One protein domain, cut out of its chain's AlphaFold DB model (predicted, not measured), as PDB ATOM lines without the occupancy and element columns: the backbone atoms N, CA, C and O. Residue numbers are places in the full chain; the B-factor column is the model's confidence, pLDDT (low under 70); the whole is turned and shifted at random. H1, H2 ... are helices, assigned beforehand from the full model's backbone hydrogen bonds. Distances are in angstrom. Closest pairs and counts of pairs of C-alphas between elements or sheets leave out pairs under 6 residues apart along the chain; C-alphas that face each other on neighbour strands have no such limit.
ATOM      1  N   VAL A   6      54.902  22.034 -40.390       95.56
ATOM      2  CA  VAL A   6      53.460  22.363 -40.339       95.56
ATOM      3  C   VAL A   6      52.960  22.898 -41.678       95.56
ATOM      4  O   VAL A   6      51.941  22.430 -42.181       95.56
ATOM      5  N   ARG A   7      53.705  23.824 -42.298       94.69
ATOM      6  CA  ARG A   7      53.323  24.373 -43.604       94.69
ATOM      7  C   ARG A   7      53.275  23.296 -44.690       94.69
ATOM      8  O   ARG A   7      52.322  23.276 -45.453       94.69
ATOM      9  N   LYS A   8      54.237  22.365 -44.701       95.69
ATOM     10  CA  LYS A   8      54.251  21.246 -45.656       95.69
ATOM     11  C   LYS A   8      53.027  20.349 -45.493       95.69
ATOM     12  O   LYS A   8      52.452  19.941 -46.492       95.69
ATOM     13  N   ILE A   9      52.619  20.061 -44.254       97.31
ATOM     14  CA  ILE A   9      51.404  19.276 -43.992       97.31
ATOM     15  C   ILE A   9      50.180  20.012 -44.547       97.31
ATOM     16  O   ILE A   9      49.395  19.405 -45.266       97.31
ATOM     17  N   LEU A  10      50.044  21.318 -44.287       96.62
ATOM     18  CA  LEU A  10      48.952  22.122 -44.849       96.62
ATOM     19  C   LEU A  10      48.967  22.103 -46.384       96.62
ATOM     20  O   LEU A  10      47.938  21.835 -46.993       96.62
ATOM     21  N   ASP A  11      50.124  22.301 -47.018       95.94
ATOM     22  CA  ASP A  11      50.239  22.245 -48.480       95.94
ATOM     23  C   ASP A  11      49.794  20.875 -49.033       95.94
ATOM     24  O   ASP A  11      49.119  20.811 -50.058       95.94
ATOM     25  N   MET A  12      50.104  19.773 -48.338       96.94
ATOM     26  CA  MET A  12      49.619  18.437 -48.711       96.94
ATOM     27  C   MET A  12      48.100  18.295 -48.556       96.94
ATOM     28  O   MET A  12      47.477  17.664 -49.407       96.94
ATOM     29  N   VAL A  13      47.507  18.880 -47.507       97.12
ATOM     30  CA  VAL A  13      46.051  18.893 -47.275       97.12
ATOM     31  C   VAL A  13      45.332  19.626 -48.409       97.12
ATOM     32  O   VAL A  13      44.426  19.063 -49.024       97.12
ATOM     33  N   PHE A  14      45.764  20.844 -48.745       95.12
ATOM     34  CA  PHE A  14      45.137  21.651 -49.802       95.12
ATOM     35  C   PHE A  14      45.419  21.124 -51.216       95.12
ATOM     36  O   PHE A  14      44.697  21.456 -52.151       95.12
ATOM     37  N   ALA A  15      46.419  20.254 -51.380       94.44
ATOM     38  CA  ALA A  15      46.654  19.528 -52.626       94.44
ATOM     39  C   ALA A  15      45.747  18.291 -52.813       94.44
ATOM     40  O   ALA A  15      45.853  17.615 -53.839       94.44
ATOM     41  N   THR A  16      44.895  17.941 -51.843       94.06
ATOM     42  CA  THR A  16      43.957  16.814 -51.981       94.06
ATOM     43  C   THR A  16      42.733  17.171 -52.824       94.06
ATOM     44  O   THR A  16      42.372  18.337 -52.966       94.06
ATOM     45  N   GLY A  17      42.054  16.150 -53.358       90.88
ATOM     46  CA  GLY A  17      40.893  16.330 -54.237       90.88
ATOM     47  C   GLY A  17      39.695  17.034 -53.590       90.88
ATOM     48  O   GLY A  17      38.864  17.571 -54.313       90.88
ATOM     49  N   ALA A  18      39.611  17.068 -52.254       92.06
ATOM     50  CA  ALA A  18      38.562  17.797 -51.540       92.06
ATOM     51  C   ALA A  18      38.698  19.324 -51.678       92.06
ATOM     52  O   ALA A  18      37.688  20.023 -51.691       92.06
ATOM     53  N   PHE A  19      39.930  19.834 -51.790       91.81
ATOM     54  CA  PHE A  19      40.222  21.263 -51.961       91.81
ATOM     55  C   PHE A  19      40.619  21.626 -53.394       91.81
ATOM     56  O   PHE A  19      40.385  22.752 -53.817       91.81
ATOM     57  N   ASN A  20      41.202  20.680 -54.132       88.25
ATOM     58  CA  ASN A  20      41.682  20.869 -55.496       88.25
ATOM     59  C   ASN A  20      41.128  19.766 -56.426       88.25
ATOM     60  O   ASN A  20      41.828  18.790 -56.732       88.25
ATOM     61  N   PRO A  21      39.846  19.853 -56.827       80.38
ATOM     62  CA  PRO A  21      39.225  18.871 -57.707       80.38
ATOM     63  C   PRO A  21      39.842  18.944 -59.112       80.38
ATOM     64  O   PRO A  21      39.719  19.932 -59.822       80.38
ATOM     65  N   VAL A  69      29.139  20.044 -41.569       96.19
ATOM     66  CA  VAL A  69      28.461  19.921 -40.276       96.19
ATOM     67  C   VAL A  69      28.516  21.257 -39.522       96.19
ATOM     68  O   VAL A  69      29.541  21.946 -39.606       96.19
ATOM     69  N   PRO A  70      27.464  21.599 -38.757       94.62
ATOM     70  CA  PRO A  70      27.455  22.775 -37.895       94.62
ATOM     71  C   PRO A  70      28.535  22.696 -36.810       94.62
ATOM     72  O   PRO A  70      29.044  21.616 -36.484       94.62
ATOM     73  N   ILE A  71      28.855  23.843 -36.211       90.81
ATOM     74  CA  ILE A  71      29.954  24.000 -35.253       90.81
ATOM     75  C   ILE A  71      29.808  23.051 -34.069       90.81
ATOM     76  O   ILE A  71      30.772  22.382 -33.696       90.81
ATOM     77  N   PHE A  72      28.605  22.887 -33.512       89.69
ATOM     78  CA  PHE A  72      28.401  21.961 -32.394       89.69
ATOM     79  C   PHE A  72      28.781  20.502 -32.709       89.69
ATOM     80  O   PHE A  72      29.023  19.747 -31.774       89.69
ATOM     81  N   LEU A  73      28.922  20.106 -33.982       93.12
ATOM     82  CA  LEU A  73      29.388  18.776 -34.401       93.12
ATOM     83  C   LEU A  73      30.868  18.721 -34.829       93.12
ATOM     84  O   LEU A  73      31.353  17.639 -35.168       93.12
ATOM     85  N   ASN A  74      31.614  19.830 -34.814       91.81
ATOM     86  CA  ASN A  74      33.040  19.860 -35.187       91.81
ATOM     87  C   ASN A  74      33.980  20.449 -34.113       91.81
ATOM     88  O   ASN A  74      35.183  20.551 -34.357       91.81
ATOM     89  N   ARG A  75      33.461  20.810 -32.929       87.94
ATOM     90  CA  ARG A  75      34.216  21.428 -31.816       87.94
ATOM     91  C   ARG A  75      35.510  20.695 -31.437       87.94
ATOM     92  O   ARG A  75      36.510  21.343 -31.149       87.94
ATOM     93  N   ASP A  76      35.528  19.365 -31.488       89.06
ATOM     94  CA  ASP A  76      36.709  18.515 -31.251       89.06
ATOM     95  C   ASP A  76      37.923  18.872 -32.125       89.06
ATOM     96  O   ASP A  76      39.071  18.670 -31.713       89.06
ATOM     97  N   TRP A  77      37.705  19.459 -33.299       92.06
ATOM     98  CA  TRP A  77      38.775  19.869 -34.202       92.06
ATOM     99  C   TRP A  77      39.382  21.241 -33.895       92.06
ATOM    100  O   TRP A  77      40.453  21.548 -34.418       92.06
ATOM    101  N   PHE A  78      38.797  22.029 -32.989       86.75
ATOM    102  CA  PHE A  78      39.252  23.389 -32.690       86.75
ATOM    103  C   PHE A  78      40.020  23.491 -31.362       86.75
ATOM    104  O   PHE A  78      39.731  22.762 -30.408       86.75
ATOM    105  N   PRO A  79      41.025  24.383 -31.266       76.81
ATOM    106  CA  PRO A  79      41.728  24.631 -30.013       76.81
ATOM    107  C   PRO A  79      40.789  25.322 -29.011       76.81
ATOM    108  O   PRO A  79      40.031  26.213 -29.377       76.81
ATOM    109  N   GLY A  80      40.835  24.921 -27.740       65.31
ATOM    110  CA  GLY A  80      40.012  25.515 -26.672       65.31
ATOM    111  C   GLY A  80      38.628  24.883 -26.484       65.31
ATOM    112  O   GLY A  80      38.070  24.976 -25.395       65.31
ATOM    113  N   TYR A  81      38.127  24.140 -27.472       61.19
ATOM    114  CA  TYR A  81      36.915  23.333 -27.353       61.19
ATOM    115  C   TYR A  81      37.298  21.872 -27.153       61.19
ATOM    116  O   TYR A  81      37.284  21.053 -28.069       61.19
ATOM    117  N   ALA A  82      37.684  21.516 -25.931       58.84
ATOM    118  CA  ALA A  82      37.752  20.103 -25.607       58.84
ATOM    119  C   ALA A  82      36.322  19.549 -25.744       58.84
ATOM    120  O   ALA A  82      35.408  20.080 -25.106       58.84
ATOM    121  N   ASN A  83      36.133  18.526 -26.591       65.62
ATOM    122  CA  ASN A  83      34.883  17.772 -26.755       65.62
ATOM    123  C   ASN A  83      34.570  17.033 -25.450       65.62
ATOM    124  O   ASN A  83      34.804  15.839 -25.277       65.62
ATOM    125  N   THR A  84      34.184  17.828 -24.467       71.69
ATOM    126  CA  THR A  84      34.019  17.490 -23.064       71.69
ATOM    127  C   THR A  84      32.545  17.516 -22.754       71.69
ATOM    128  O   THR A  84      31.757  18.195 -23.418       71.69
ATOM    129  N   LEU A  85      32.178  16.806 -21.698       74.50
ATOM    130  CA  LEU A  85      30.792  16.724 -21.249       74.50
ATOM    131  C   LEU A  85      30.250  18.061 -20.738       74.50
ATOM    132  O   LEU A  85      29.043  18.235 -20.676       74.50
ATOM    133  N   SER A  86      31.124  19.009 -20.391       76.00
ATOM    134  CA  SER A  86      30.729  20.344 -19.935       76.00
ATOM    135  C   SER A  86      30.464  21.338 -21.066       76.00
ATOM    136  O   SER A  86      29.899  22.392 -20.804       76.00
ATOM    137  N   ILE A  87      30.913  21.050 -22.293       75.38
ATOM    138  CA  ILE A  87      30.821  21.979 -23.435       75.38
ATOM    139  C   ILE A  87      29.922  21.417 -24.537       75.38
ATOM    140  O   ILE A  87      29.248  22.173 -25.232       75.38
ATOM    141  N   SER A  88      29.928  20.102 -24.738       81.50
ATOM    142  CA  SER A  88      29.239  19.476 -25.869       81.50
ATOM    143  C   SER A  88      27.738  19.393 -25.587       81.50
ATOM    144  O   SER A  88      27.364  18.873 -24.536       81.50
ATOM    145  N   PRO A  89      26.869  19.860 -26.502       83.06
ATOM    146  CA  PRO A  89      25.419  19.764 -26.321       83.06
ATOM    147  C   PRO A  89      24.891  18.332 -26.520       83.06
ATOM    148  O   PRO A  89      23.705  18.069 -26.345       83.06
ATOM    149  N   HIS A  90      25.769  17.400 -26.892       82.75
ATOM    150  CA  HIS A  90      25.485  16.001 -27.182       82.75
ATOM    151  C   HIS A  90      26.485  15.078 -26.472       82.75
ATOM    152  O   HIS A  90      27.472  15.522 -25.879       82.75
ATOM    153  N   LEU A  91      26.258  13.764 -26.558       86.81
ATOM    154  CA  LEU A  91      27.197  12.768 -26.038       86.81
ATOM    155  C   LEU A  91      28.522  12.858 -26.812       86.81
ATOM    156  O   LEU A  91      28.633  12.336 -27.921       86.81
ATOM    157  N   ALA A  92      29.529  13.509 -26.223       84.88
ATOM    158  CA  ALA A  92      30.813  13.805 -26.865       84.88
ATOM    159  C   ALA A  92      31.475  12.565 -27.503       84.88
ATOM    160  O   ALA A  92      31.963  12.621 -28.632       84.88
ATOM    161  N   TRP A  93      31.411  11.402 -26.849       85.00
ATOM    162  CA  TRP A  93      31.959  10.142 -27.379       85.00
ATOM    163  C   TRP A  93      31.147   9.532 -28.541       85.00
ATOM    164  O   TRP A  93      31.606   8.587 -29.173       85.00
ATOM    165  N   LYS A  94      29.951  10.058 -28.839       89.38
ATOM    166  CA  LYS A  94      29.108   9.714 -30.001       89.38
ATOM    167  C   LYS A  94      29.114  10.800 -31.081       89.38
ATOM    168  O   LYS A  94      28.304  10.733 -31.998       89.38
ATOM    169  N   THR A  95      30.012  11.791 -31.011       90.56
ATOM    170  CA  THR A  95      30.073  12.890 -31.999       90.56
ATOM    171  C   THR A  95      30.104  12.373 -33.436       90.56
ATOM    172  O   THR A  95      29.373  12.878 -34.282       90.56
ATOM    173  N   GLU A  96      30.881  11.320 -33.704       91.06
ATOM    174  CA  GLU A  96      30.932  10.720 -35.039       91.06
ATOM    175  C   GLU A  96      29.573  10.159 -35.474       91.06
ATOM    176  O   GLU A  96      29.130  10.427 -36.586       91.06
ATOM    177  N   THR A  97      28.850   9.480 -34.585       91.94
ATOM    178  CA  THR A  97      27.490   8.996 -34.861       91.94
ATOM    179  C   THR A  97      26.544  10.145 -35.232       91.94
ATOM    180  O   THR A  97      25.800  10.034 -36.204       91.94
ATOM    181  N   TYR A  98      26.601  11.282 -34.528       93.19
ATOM    182  CA  TYR A  98      25.775  12.449 -34.864       93.19
ATOM    183  C   TYR A  98      26.128  13.068 -36.222       93.19
ATOM    184  O   TYR A  98      25.230  13.477 -36.957       93.19
ATOM    185  N   ARG A  99      27.412  13.096 -36.601       95.12
ATOM    186  CA  ARG A  99      27.825  13.537 -37.946       95.12
ATOM    187  C   ARG A  99      27.274  12.632 -39.035       95.12
ATOM    188  O   ARG A  99      26.889  13.130 -40.086       95.12
ATOM    189  N   GLN A 100      27.232  11.325 -38.784       95.44
ATOM    190  CA  GLN A 100      26.672  10.352 -39.720       95.44
ATOM    191  C   GLN A 100      25.159  10.544 -39.876       95.44
ATOM    192  O   GLN A 100      24.685  10.585 -41.005       95.44
ATOM    193  N   PHE A 101      24.415  10.778 -38.787       94.88
ATOM    194  CA  PHE A 101      22.991  11.138 -38.879       94.88
ATOM    195  C   PHE A 101      22.765  12.420 -39.685       94.88
ATOM    196  O   PHE A 101      21.918  12.449 -40.574       94.88
ATOM    197  N   TYR A 102      23.547  13.469 -39.418       95.44
ATOM    198  CA  TYR A 102      23.447  14.728 -40.158       95.44
ATOM    199  C   TYR A 102      23.767  14.542 -41.653       95.44
ATOM    200  O   TYR A 102      23.047  15.034 -42.520       95.44
ATOM    201  N   ALA A 103      24.821  13.785 -41.968       96.31
ATOM    202  CA  ALA A 103      25.184  13.457 -43.341       96.31
ATOM    203  C   ALA A 103      24.096  12.643 -44.054       96.31
ATOM    204  O   ALA A 103      23.788  12.929 -45.208       96.31
ATOM    205  N   GLN A 104      23.483  11.674 -43.374       95.62
ATOM    206  CA  GLN A 104      22.392  10.873 -43.921       95.62
ATOM    207  C   GLN A 104      21.155  11.734 -44.226       95.62
ATOM    208  O   GLN A 104      20.591  11.622 -45.312       95.62
ATOM    209  N   ALA A 105      20.808  12.676 -43.344       94.75
ATOM    210  CA  ALA A 105      19.731  13.633 -43.599       94.75
ATOM    211  C   ALA A 105      19.996  14.493 -44.854       94.75
ATOM    212  O   ALA A 105      19.083  14.752 -45.638       94.75
ATOM    213  N   LEU A 106      21.251  14.891 -45.103       95.81
ATOM    214  CA  LEU A 106      21.625  15.592 -46.338       95.81
ATOM    215  C   LEU A 106      21.516  14.702 -47.584       95.81
ATOM    216  O   LEU A 106      21.141  15.198 -48.647       95.81
ATOM    217  N   VAL A 107      21.825  13.404 -47.474       95.94
ATOM    218  CA  VAL A 107      21.615  12.438 -48.567       95.94
ATOM    219  C   VAL A 107      20.127  12.307 -48.888       95.94
ATOM    220  O   VAL A 107      19.750  12.387 -50.055       95.94
ATOM    221  N   GLU A 108      19.282  12.160 -47.870       95.44
ATOM    222  CA  GLU A 108      17.824  12.049 -48.014       95.44
ATOM    223  C   GLU A 108      17.199  13.317 -48.603       95.44
ATOM    224  O   GLU A 108      16.292  13.236 -49.431       95.44
ATOM    225  N   ALA A 109      17.745  14.486 -48.260       95.38
ATOM    226  CA  ALA A 109      17.381  15.766 -48.861       95.38
ATOM    227  C   ALA A 109      17.905  15.950 -50.303       95.38
ATOM    228  O   ALA A 109      17.615  16.965 -50.939       95.38
ATOM    229  N   GLY A 110      18.689  15.005 -50.835       95.94
ATOM    230  CA  GLY A 110      19.243  15.066 -52.189       95.94
ATOM    231  C   GLY A 110      20.389  16.068 -52.354       95.94
ATOM    232  O   GLY A 110      20.628  16.549 -53.463       95.94
ATOM    233  N   HIS A 111      21.105  16.410 -51.276       94.94
ATOM    234  CA  HIS A 111      22.183  17.392 -51.338       94.94
ATOM    235  C   HIS A 111      23.386  16.840 -52.135       94.94
ATOM    236  O   HIS A 111      23.972  15.826 -51.744       94.94
ATOM    237  N   PRO A 112      23.844  17.513 -53.211       92.31
ATOM    238  CA  PRO A 112      24.875  16.977 -54.116       92.31
ATOM    239  C   PRO A 112      26.253  16.806 -53.454       92.31
ATOM    240  O   PRO A 112      27.097  16.042 -53.926       92.31
ATOM    241  N   ASP A 113      26.475  17.525 -52.355       94.75
ATOM    242  CA  ASP A 113      27.734  17.565 -51.608       94.75
ATOM    243  C   ASP A 113      27.729  16.761 -50.303       94.75
ATOM    244  O   ASP A 113      28.689  16.844 -49.540       94.75
ATOM    245  N   ALA A 114      26.707  15.932 -50.059       95.50
ATOM    246  CA  ALA A 114      26.608  15.118 -48.840       95.50
ATOM    247  C   ALA A 114      27.846  14.222 -48.590       95.50
ATOM    248  O   ALA A 114      28.218  13.951 -47.450       95.50
ATOM    249  N   LYS A 115      28.563  13.828 -49.652       95.31
ATOM    250  CA  LYS A 115      29.841  13.089 -49.574       95.31
ATOM    251  C   LYS A 115      30.960  13.812 -48.807       95.31
ATOM    252  O   LYS A 115      31.960  13.195 -48.449       95.31
ATOM    253  N   PHE A 116      30.868  15.128 -48.622       96.44
ATOM    254  CA  PHE A 116      31.877  15.894 -47.887       96.44
ATOM    255  C   PHE A 116      31.572  15.977 -46.390       96.44
ATOM    256  O   PHE A 116      32.479  16.238 -45.602       96.44
ATOM    257  N   THR A 117      30.321  15.746 -45.991       96.94
ATOM    258  CA  THR A 117      29.803  16.086 -44.666       96.94
ATOM    259  C   THR A 117      30.562  15.408 -43.531       96.94
ATOM    260  O   THR A 117      31.017  16.085 -42.611       96.94
ATOM    261  N   THR A 118      30.787  14.097 -43.614       95.62
ATOM    262  CA  THR A 118      31.449  13.307 -42.554       95.62
ATOM    263  C   THR A 118      32.898  13.736 -42.306       95.62
ATOM    264  O   THR A 118      33.388  13.678 -41.181       95.62
ATOM    265  N   LYS A 119      33.583  14.241 -43.339       96.75
ATOM    266  CA  LYS A 119      34.963  14.752 -43.263       96.75
ATOM    267  C   LYS A 119      35.050  16.274 -43.121       96.75
ATOM    268  O   LYS A 119      36.134  16.803 -42.869       96.75
ATOM    269  N   SER A 120      33.922  16.978 -43.205       96.75
ATOM    270  CA  SER A 120      33.868  18.435 -43.087       96.75
ATOM    271  C   SER A 120      34.434  19.011 -41.783       96.75
ATOM    272  O   SER A 120      34.978  20.108 -41.873       96.75
ATOM    273  N   PRO A 121      34.437  18.335 -40.611       95.69
ATOM    274  CA  PRO A 121      35.175  18.836 -39.447       95.69
ATOM    275  C   PRO A 121      36.668  19.059 -39.731       95.69
ATOM    276  O   PRO A 121      37.228  20.096 -39.377       95.69
ATOM    277  N   ILE A 122      37.299  18.118 -40.444       96.56
ATOM    278  CA  ILE A 122      38.720  18.182 -40.808       96.56
ATOM    279  C   ILE A 122      38.950  19.307 -41.817       96.56
ATOM    280  O   ILE A 122      39.896  20.084 -41.686       96.56
ATOM    281  N   TYR A 123      38.074  19.413 -42.821       96.56
ATOM    282  CA  TYR A 123      38.176  20.441 -43.854       96.56
ATOM    283  C   TYR A 123      37.980  21.852 -43.282       96.56
ATOM    284  O   TYR A 123      38.759  22.756 -43.593       96.56
ATOM    285  N   GLN A 124      36.988  22.035 -42.404       95.25
ATOM    286  CA  GLN A 124      36.731  23.302 -41.719       95.25
ATOM    287  C   GLN A 124      37.936  23.701 -40.862       95.25
ATOM    288  O   GLN A 124      38.437  24.817 -40.985       95.25
ATOM    289  N   ALA A 125      38.486  22.773 -40.074       95.06
ATOM    290  CA  ALA A 125      39.666  23.038 -39.257       95.06
ATOM    291  C   ALA A 125      40.913  23.384 -40.086       95.06
ATOM    292  O   ALA A 125      41.687  24.258 -39.688       95.06
ATOM    293  N   ALA A 126      41.088  22.762 -41.257       95.38
ATOM    294  CA  ALA A 126      42.166  23.095 -42.185       95.38
ATOM    295  C   ALA A 126      42.057  24.540 -42.698       95.38
ATOM    296  O   ALA A 126      43.060  25.258 -42.721       95.38
ATOM    297  N   LEU A 127      40.851  24.983 -43.084       93.31
ATOM    298  CA  LEU A 127      40.633  26.365 -43.515       93.31
ATOM    299  C   LEU A 127      40.829  27.341 -42.347       93.31
ATOM    300  O   LEU A 127      41.543  28.337 -42.486       93.31
ATOM    301  N   CYS A 128      40.252  27.040 -41.183       91.62
ATOM    302  CA  CYS A 128      40.361  27.902 -40.013       91.62
ATOM    303  C   CYS A 128      41.807  28.075 -39.549       91.62
ATOM    304  O   CYS A 128      42.195  29.184 -39.185       91.62
ATOM    305  N   ALA A 129      42.625  27.022 -39.633       92.56
ATOM    306  CA  ALA A 129      44.053  27.065 -39.335       92.56
ATOM    307  C   ALA A 129      44.854  28.044 -40.216       92.56
ATOM    308  O   ALA A 129      45.948  28.443 -39.817       92.56
ATOM    309  N   LEU A 130      44.346  28.412 -41.398       88.75
ATOM    310  CA  LEU A 130      44.988  29.378 -42.293       88.75
ATOM    311  C   LEU A 130      44.374  30.777 -42.226       88.75
ATOM    312  O   LEU A 130      45.121  31.752 -42.289       88.75
ATOM    313  N   TYR A 131      43.046  30.879 -42.139       84.38
ATOM    314  CA  TYR A 131      42.346  32.133 -42.440       84.38
ATOM    315  C   TYR A 131      41.417  32.640 -41.337       84.38
ATOM    316  O   TYR A 131      41.138  33.833 -41.306       84.38
ATOM    317  N   LEU A 132      40.950  31.774 -40.431       82.12
ATOM    318  CA  LEU A 132      39.861  32.101 -39.495       82.12
ATOM    319  C   LEU A 132      40.292  31.978 -38.024       82.12
ATOM    320  O   LEU A 132      39.506  31.607 -37.160       82.12
ATOM    321  N   GLY A 133      41.568  32.257 -37.733       81.06
ATOM    322  CA  GLY A 133      42.083  32.329 -36.358       81.06
ATOM    323  C   GLY A 133      42.304  30.981 -35.657       81.06
ATOM    324  O   GLY A 133      42.543  30.954 -34.450       81.06
ATOM    325  N   GLY A 134      42.255  29.863 -36.386       86.12
ATOM    326  CA  GLY A 134      42.584  28.538 -35.860       86.12
ATOM    327  C   GLY A 134      44.087  28.331 -35.626       86.12
ATOM    328  O   GLY A 134      44.931  29.126 -36.033       86.12
ATOM    329  N   SER A 135      44.444  27.209 -34.994       92.12
ATOM    330  CA  SER A 135      45.844  26.838 -34.750       92.12
ATOM    331  C   SER A 135      46.308  25.760 -35.727       92.12
ATOM    332  O   SER A 135      45.946  24.592 -35.598       92.12
ATOM    333  N   ALA A 136      47.191  26.122 -36.662       93.69
ATOM    334  CA  ALA A 136      47.822  25.154 -37.564       93.69
ATOM    335  C   ALA A 136      48.614  24.063 -36.820       93.69
ATOM    336  O   ALA A 136      48.700  22.927 -37.288       93.69
ATOM    337  N   HIS A 137      49.171  24.371 -35.645       93.31
ATOM    338  CA  HIS A 137      49.873  23.382 -34.826       93.31
ATOM    339  C   HIS A 137      48.928  22.353 -34.195       93.31
ATOM    340  O   HIS A 137      49.281  21.174 -34.177       93.31
ATOM    341  N   ASP A 138      47.768  22.798 -33.703       92.88
ATOM    342  CA  ASP A 138      46.722  21.935 -33.135       92.88
ATOM    343  C   ASP A 138      46.088  21.070 -34.229       92.88
ATOM    344  O   ASP A 138      46.077  19.845 -34.126       92.88
ATOM    345  N   PHE A 139      45.684  21.698 -35.337       95.44
ATOM    346  CA  PHE A 139      45.109  21.010 -36.489       95.44
ATOM    347  C   PHE A 139      46.034  19.909 -37.019       95.44
ATOM    348  O   PHE A 139      45.628  18.755 -37.129       95.44
ATOM    349  N   THR A 140      47.299  20.237 -37.309       96.06
ATOM    350  CA  THR A 140      48.247  19.240 -37.836       96.06
ATOM    351  C   THR A 140      48.573  18.148 -36.821       96.06
ATOM    352  O   THR A 140      48.908  17.037 -37.214       96.06
ATOM    353  N   GLU A 141      48.468  18.423 -35.519       94.94
ATOM    354  CA  GLU A 141      48.614  17.393 -34.496       94.94
ATOM    355  C   GLU A 141      47.440  16.412 -34.482       94.94
ATOM    356  O   GLU A 141      47.674  15.204 -34.503       94.94
ATOM    357  N   LYS A 142      46.202  16.917 -34.479       94.75
ATOM    358  CA  LYS A 142      44.988  16.091 -34.537       94.75
ATOM    359  C   LYS A 142      44.939  15.280 -35.829       94.75
ATOM    360  O   LYS A 142      44.775  14.069 -35.782       94.75
ATOM    361  N   LEU A 143      45.231  15.916 -36.964       96.44
ATOM    362  CA  LEU A 143      45.278  15.258 -38.269       96.44
ATOM    363  C   LEU A 143      46.263  14.081 -38.310       96.44
ATOM    364  O   LEU A 143      45.946  13.038 -38.868       96.44
ATOM    365  N   LEU A 144      47.452  14.223 -37.711       96.81
ATOM    366  CA  LEU A 144      48.416  13.120 -37.638       96.81
ATOM    367  C   LEU A 144      47.909  11.963 -36.762       96.81
ATOM    368  O   LEU A 144      48.214  10.810 -37.052       96.81
ATOM    369  N   ARG A 145      47.125  12.249 -35.714       95.06
ATOM    370  CA  ARG A 145      46.525  11.226 -34.839       95.06
ATOM    371  C   ARG A 145      45.388  10.450 -35.510       95.06
ATOM    372  O   ARG A 145      45.143   9.319 -35.106       95.06
ATOM    373  N   GLU A 146      44.759  11.010 -36.540       94.12
ATOM    374  CA  GLU A 146      43.752  10.308 -37.350       94.12
ATOM    375  C   GLU A 146      44.353   9.235 -38.270       94.12
ATOM    376  O   GLU A 146      43.621   8.404 -38.806       94.12
ATOM    377  N   ILE A 147      45.677   9.220 -38.476       95.75
ATOM    378  CA  ILE A 147      46.322   8.219 -39.333       95.75
ATOM    379  C   ILE A 147      46.308   6.850 -38.633       95.75
ATOM    380  O   ILE A 147      46.942   6.692 -37.581       95.75
ATOM    381  N   PRO A 148      45.661   5.818 -39.216       93.00
ATOM    382  CA  PRO A 148      45.607   4.495 -38.608       93.00
ATOM    383  C   PRO A 148      47.004   3.925 -38.349       93.00
ATOM    384  O   PRO A 148      47.849   3.850 -39.240       93.00
ATOM    385  N   GLY A 149      47.254   3.504 -37.108       91.06
ATOM    386  CA  GLY A 149      48.533   2.912 -36.709       91.06
ATOM    387  C   GLY A 149      49.688   3.908 -36.539       91.06
ATOM    388  O   GLY A 149      50.798   3.476 -36.223       91.06
ATOM    389  N   PHE A 150      49.460   5.216 -36.686       93.69
ATOM    390  CA  PHE A 150      50.485   6.222 -36.424       93.69
ATOM    391  C   PHE A 150      50.798   6.312 -34.926       93.69
ATOM    392  O   PHE A 150      49.940   6.635 -34.107       93.69
ATOM    393  N   ARG A 151      52.046   5.996 -34.554       92.56
ATOM    394  CA  ARG A 151      52.502   5.971 -33.148       92.56
ATOM    395  C   ARG A 151      53.632   6.945 -32.828       92.56
ATOM    396  O   ARG A 151      54.039   7.028 -31.673       92.56
ATOM    397  N   LEU A 152      54.148   7.663 -33.824       93.06
ATOM    398  CA  LEU A 152      55.179   8.669 -33.587       93.06
ATOM    399  C   LEU A 152      54.571   9.887 -32.882       93.06
ATOM    400  O   LEU A 152      53.443  10.273 -33.199       93.06
ATOM    401  N   PRO A 153      55.305  10.551 -31.975       95.50
ATOM    402  CA  PRO A 153      54.884  11.843 -31.462       95.50
ATOM    403  C   PRO A 153      54.671  12.825 -32.628       95.50
ATOM    404  O   PRO A 153      55.605  13.059 -33.404       95.50
ATOM    405  N   PRO A 154      53.487  13.459 -32.768       95.12
ATOM    406  CA  PRO A 154      53.217  14.381 -33.874       95.12
ATOM    407  C   PRO A 154      54.254  15.503 -33.992       95.12
ATOM    408  O   PRO A 154      54.578  15.948 -35.092       95.12
ATOM    409  N   ARG A 155      54.817  15.951 -32.862       94.38
ATOM    410  CA  ARG A 155      55.921  16.920 -32.826       94.38
ATOM    411  C   ARG A 155      57.156  16.422 -33.581       94.38
ATOM    412  O   ARG A 155      57.697  17.178 -34.378       94.38
ATOM    413  N   GLU A 156      57.585  15.185 -33.352       95.06
ATOM    414  CA  GLU A 156      58.776  14.616 -33.994       95.06
ATOM    415  C   GLU A 156      58.580  14.483 -35.503       95.06
ATOM    416  O   GLU A 156      59.440  14.911 -36.270       95.06
ATOM    417  N   MET A 157      57.404  14.013 -35.934       95.56
ATOM    418  CA  MET A 157      57.043  13.966 -37.353       95.56
ATOM    419  C   MET A 157      57.099  15.359 -37.992       95.56
ATOM    420  O   MET A 157      57.731  15.547 -39.032       95.56
ATOM    421  N   LYS A 158      56.495  16.368 -37.348       96.00
ATOM    422  CA  LYS A 158      56.526  17.762 -37.819       96.00
ATOM    423  C   LYS A 158      57.966  18.269 -37.974       96.00
ATOM    424  O   LYS A 158      58.283  18.887 -38.987       96.00
ATOM    425  N   VAL A 159      58.845  18.006 -37.010       95.81
ATOM    426  CA  VAL A 159      60.255  18.430 -37.065       95.81
ATOM    427  C   VAL A 159      61.007  17.713 -38.188       95.81
ATOM    428  O   VAL A 159      61.660  18.373 -38.995       95.81
ATOM    429  N   ALA A 160      60.850  16.394 -38.316       95.19
ATOM    430  CA  ALA A 160      61.499  15.604 -39.362       95.19
ATOM    431  C   ALA A 160      61.108  16.070 -40.778       95.19
ATOM    432  O   ALA A 160      61.965  16.257 -41.643       95.19
ATOM    433  N   LEU A 161      59.826  16.370 -41.007       96.19
ATOM    434  CA  LEU A 161      59.354  16.954 -42.270       96.19
ATOM    435  C   LEU A 161      59.973  18.336 -42.544       96.19
ATOM    436  O   LEU A 161      60.332  18.661 -43.681       96.19
ATOM    437  N   GLY A 162      60.127  19.160 -41.503       95.44
ATOM    438  CA  GLY A 162      60.787  20.465 -41.596       95.44
ATOM    439  C   GLY A 162      62.288  20.369 -41.890       95.44
ATOM    440  O   GLY A 162      62.855  21.278 -42.502       95.44
ATOM    441  N   MET A 163      62.918  19.254 -41.516       95.06
ATOM    442  CA  MET A 163      64.307  18.922 -41.846       95.06
ATOM    443  C   MET A 163      64.479  18.298 -43.241       95.06
ATOM    444  O   MET A 163      65.612  18.175 -43.693       95.06
ATOM    445  N   GLY A 164      63.388  17.979 -43.951       94.62
ATOM    446  CA  GLY A 164      63.435  17.459 -45.323       94.62
ATOM    447  C   GLY A 164      63.367  15.935 -45.432       94.62
ATOM    448  O   GLY A 164      63.997  15.361 -46.311       94.62
ATOM    449  N   TRP A 165      62.624  15.265 -44.549       95.31
ATOM    450  CA  TRP A 165      62.413  13.819 -44.637       95.31
ATOM    451  C   TRP A 165      61.503  13.424 -45.819       95.31
ATOM    452  O   TRP A 165      60.285  13.320 -45.678       95.31
ATOM    453  N   GLU A 166      62.101  13.185 -46.989       95.56
ATOM    454  CA  GLU A 166      61.385  12.930 -48.252       95.56
ATOM    455  C   GLU A 166      60.490  11.680 -48.224       95.56
ATOM    456  O   GLU A 166      59.340  11.731 -48.670       95.56
ATOM    457  N   ASP A 167      60.971  10.569 -47.658       96.25
ATOM    458  CA  ASP A 167      60.169   9.345 -47.527       96.25
ATOM    459  C   ASP A 167      58.950   9.568 -46.625       96.25
ATOM    460  O   ASP A 167      57.842   9.137 -46.953       96.25
ATOM    461  N   GLY A 168      59.138  10.306 -45.525       95.44
ATOM    462  CA  GLY A 168      58.058  10.711 -44.629       95.44
ATOM    463  C   GLY A 168      57.028  11.596 -45.332       95.44
ATOM    464  O   GLY A 168      55.828  11.401 -45.153       95.44
ATOM    465  N   GLU A 169      57.468  12.524 -46.187       96.44
ATOM    466  CA  GLU A 169      56.572  13.343 -47.011       96.44
ATOM    467  C   GLU A 169      55.767  12.507 -48.008       96.44
ATOM    468  O   GLU A 169      54.563  12.717 -48.165       96.44
ATOM    469  N   LYS A 170      56.416  11.567 -48.705       97.31
ATOM    470  CA  LYS A 170      55.757  10.699 -49.690       97.31
ATOM    471  C   LYS A 170      54.727   9.792 -49.025       97.31
ATOM    472  O   LYS A 170      53.614   9.662 -49.535       97.31
ATOM    473  N   TRP A 171      55.092   9.197 -47.891       96.81
ATOM    474  CA  TRP A 171      54.192   8.383 -47.084       96.81
ATOM    475  C   TRP A 171      52.998   9.207 -46.590       96.81
ATOM    476  O   TRP A 171      51.852   8.839 -46.853       96.81
ATOM    477  N   LEU A 172      53.251  10.372 -45.982       97.38
ATOM    478  CA  LEU A 172      52.196  11.222 -45.434       97.38
ATOM    479  C   LEU A 172      51.230  11.711 -46.520       97.38
ATOM    480  O   LEU A 172      50.022  11.687 -46.312       97.38
ATOM    481  N   LYS A 173      51.726  12.079 -47.709       97.12
ATOM    482  CA  LYS A 173      50.870  12.404 -48.866       97.12
ATOM    483  C   LYS A 173      49.905  11.264 -49.209       97.12
ATOM    484  O   LYS A 173      48.764  11.530 -49.578       97.12
ATOM    485  N   GLY A 174      50.360  10.014 -49.120       96.62
ATOM    486  CA  GLY A 174      49.529   8.832 -49.348       96.62
ATOM    487  C   GLY A 174      48.427   8.679 -48.301       96.62
ATOM    488  O   GLY A 174      47.277   8.457 -48.666       96.62
ATOM    489  N   GLU A 175      48.756   8.846 -47.020       97.50
ATOM    490  CA  GLU A 175      47.785   8.728 -45.924       97.50
ATOM    491  C   GLU A 175      46.778   9.882 -45.900       97.50
ATOM    492  O   GLU A 175      45.576   9.650 -45.786       97.50
ATOM    493  N   LEU A 176      47.231  11.123 -46.113       97.00
ATOM    494  CA  LEU A 176      46.345  12.289 -46.162       97.00
ATOM    495  C   LEU A 176      45.316  12.189 -47.289       97.00
ATOM    496  O   LEU A 176      44.172  12.585 -47.092       97.00
ATOM    497  N   ARG A 177      45.683  11.611 -48.441       95.56
ATOM    498  CA  ARG A 177      44.721  11.354 -49.522       95.56
ATOM    499  C   ARG A 177      43.590  10.427 -49.090       95.56
ATOM    500  O   ARG A 177      42.473  10.670 -49.510       95.56
ATOM    501  N   LYS A 178      43.870   9.409 -48.270       95.56
ATOM    502  CA  LYS A 178      42.858   8.462 -47.775       95.56
ATOM    503  C   LYS A 178      41.968   9.101 -46.709       95.56
ATOM    504  O   LYS A 178      40.756   8.930 -46.726       95.56
ATOM    505  N   ILE A 179      42.568   9.841 -45.774       95.69
ATOM    506  CA  ILE A 179      41.849  10.470 -44.651       95.69
ATOM    507  C   ILE A 179      40.901  11.567 -45.137       95.69
ATOM    508  O   ILE A 179      39.791  11.696 -44.620       95.69
ATOM    509  N   LEU A 180      41.351  12.341 -46.128       96.31
ATOM    510  CA  LEU A 180      40.634  13.472 -46.717       96.31
ATOM    511  C   LEU A 180      39.850  13.081 -47.976       96.31
ATOM    512  O   LEU A 180      39.425  13.956 -48.729       96.31
ATOM    513  N   GLU A 181      39.699  11.787 -48.255       95.25
ATOM    514  CA  GLU A 181      38.843  11.339 -49.348       95.25
ATOM    515  C   GLU A 181      37.373  11.548 -48.946       95.25
ATOM    516  O   GLU A 181      36.960  11.063 -47.888       95.25
ATOM    517  N   PRO A 182      36.565  12.269 -49.747       94.81
ATOM    518  CA  PRO A 182      35.131  12.386 -49.508       94.81
ATOM    519  C   PRO A 182      34.461  11.013 -49.554       94.81
ATOM    520  O   PRO A 182      34.726  10.216 -50.453       94.81
ATOM    521  N   GLN A 183      33.571  10.747 -48.604       93.75
ATOM    522  CA  GLN A 183      32.910   9.457 -48.438       93.75
ATOM    523  C   GLN A 183      31.427   9.688 -48.173       93.75
ATOM    524  O   GLN A 183      31.052  10.579 -47.410       93.75
ATOM    525  N   MET A 184      30.584   8.866 -48.796       94.31
ATOM    526  CA  MET A 184      29.169   8.828 -48.439       94.31
ATOM    527  C   MET A 184      29.018   8.375 -46.979       94.31
ATOM    528  O   MET A 184      29.837   7.572 -46.518       94.31
ATOM    529  N   PRO A 185      28.008   8.878 -46.248       92.19
ATOM    530  CA  PRO A 185      27.722   8.383 -44.909       92.19
ATOM    531  C   PRO A 185      27.379   6.895 -44.924       92.19
ATOM    532  O   PRO A 185      26.977   6.335 -45.949       92.19
ATOM    533  N   VAL A 186      27.545   6.253 -43.770       89.44
ATOM    534  CA  VAL A 186      27.087   4.874 -43.586       89.44
ATOM    535  C   VAL A 186      25.559   4.825 -43.631       89.44
ATOM    536  O   VAL A 186      24.898   5.716 -43.106       89.44
ATOM    537  N   ALA A 187      25.001   3.783 -44.255       78.81
ATOM    538  CA  ALA A 187      23.555   3.667 -44.459       78.81
ATOM    539  C   ALA A 187      22.763   3.537 -43.144       78.81
ATOM    540  O   ALA A 187      21.638   4.017 -43.067       78.81
ATOM    541  N   ASP A 188      23.358   2.918 -42.117       80.38
ATOM    542  CA  ASP A 188      22.783   2.830 -40.774       80.38
ATOM    543  C   ASP A 188      23.805   3.289 -39.714       80.38
ATOM    544  O   ASP A 188      24.689   2.527 -39.306       80.38
ATOM    545  N   PRO A 189      23.722   4.548 -39.248       74.69
ATOM    546  CA  PRO A 189      24.608   5.063 -38.208       74.69
ATOM    547  C   PRO A 189      24.417   4.400 -36.838       74.69
ATOM    548  O   PRO A 189      25.295   4.534 -35.980       74.69
ATOM    549  N   VAL A 190      23.301   3.695 -36.606       70.69
ATOM    550  CA  VAL A 190      23.018   3.016 -35.334       70.69
ATOM    551  C   VAL A 190      23.981   1.845 -35.124       70.69
ATOM    552  O   VAL A 190      24.383   1.587 -33.993       70.69
ATOM    553  N   GLU A 191      24.466   1.207 -36.192       60.19
ATOM    554  CA  GLU A 191      25.437   0.103 -36.110       60.19
ATOM    555  C   GLU A 191      26.844   0.541 -35.656       60.19
ATOM    556  O   GLU A 191      27.630  -0.279 -35.182       60.19
ATOM    557  N   LEU A 192      27.169   1.843 -35.708       59.47
ATOM    558  CA  LEU A 192      28.399   2.393 -35.105       59.47
ATOM    559  C   LEU A 192      28.341   2.395 -33.569       59.47
ATOM    560  O   LEU A 192      29.338   2.642 -32.882       59.47
ATOM    561  N   VAL A 193      27.160   2.133 -33.013       48.84
ATOM    562  CA  VAL A 193      26.927   1.897 -31.599       48.84
ATOM    563  C   VAL A 193      27.079   0.398 -31.348       48.84
ATOM    564  O   VAL A 193      26.104  -0.319 -31.164       48.84
TER     565      VAL A 193
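What this domain is: This is residues 6 to 21 and 69 to 193 of the 195 residues of the protein "APH domain-containing protein" of Massariosphaeria phaeospora (UniProt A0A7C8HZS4). Two groups of helices are joined by the long, kinked helix H3: at one end H1, H4, H5 and H6 form a crossed cluster, and at the other H2 has the tiny H7 packed on it. The link after H6 runs back from the cluster to H7, and residues 69 to 91 form a long looped stretch with no named element leading into H2. The printed part has 141 residues with seven named helices, H1 to H7 in chain order, and no named strand. The class is all helix, with 82 residues in named elements. The whole is compact, with a radius of gyration of the C-alphas of 15.6 A and spans of 46 by 36 by 30 A.

How they stand to each other: H3, residues 114 to 131, has a kink of 64 degrees near residue 121. With residues 114 to 118 alone it touches H2, residues 92 to 108, opposite ways at a steep tilt of 60 degrees; the closest C-alphas, of Ala 103 and Thr 117, are 5.5 A apart. With residues 122 to 130 alone it touches H4, residues 136 to 145, in a helical hairpin, opposite ways at a tilt of 38 degrees, only just steep; the closest C-alphas, of Ala 129 and Ala 136, are 4.6 A apart. H4 touches H1, residues 6 to 14, at 70.2 degrees, only just about perpendicular, closest at the C-alphas of Val 6 and Thr 140, 6.6 A. H1 also touches H5, residues 154 to 163, about perpendicular at 86 degrees, with the C-alphas of Val 6 and Lys 158 closest at 6.1 A. H6, residues 166 to 179, touches H1 with residues 173 to 177 alone, the same way at a steep tilt of 44 degrees, with the C-alphas of Met 12 and Lys 173 closest at 6.2 A. H5 and H6 only just touch, with 3 pairs of C-alphas within 8 A, and only at the corner. H7, residues 189 to 192, touches H2, with the C-alphas of Gln 100 and Pro 189 closest at 5.9 A. Every O i to N i+4 pair is within hydrogen-bond range in H1, H4 and H5, against 11 of 13 in H2, 9 of 14 in H3 and 9 of 10 in H6; H7 is too short for such a pair.

Where its parts are: From first to last C-alpha H2 measures 24.9 A, H3 24.0 A and H6 20.0 A. H1 begins at C-alpha 6 (53.460, 22.363, -40.339), and H7 ends at C-alpha 192 (28.399, 2.393, -35.105).

The domain as a whole: The C-alphas farthest apart, of Ala 109 and Met 163, are 47.6 A apart. Residues 22 to 68 are not printed, and C-alphas 21 and 69 are 20.5 A apart across this cut. Confidence is low, with pLDDT under 70, at residues 80 to 83 and 191 to 193.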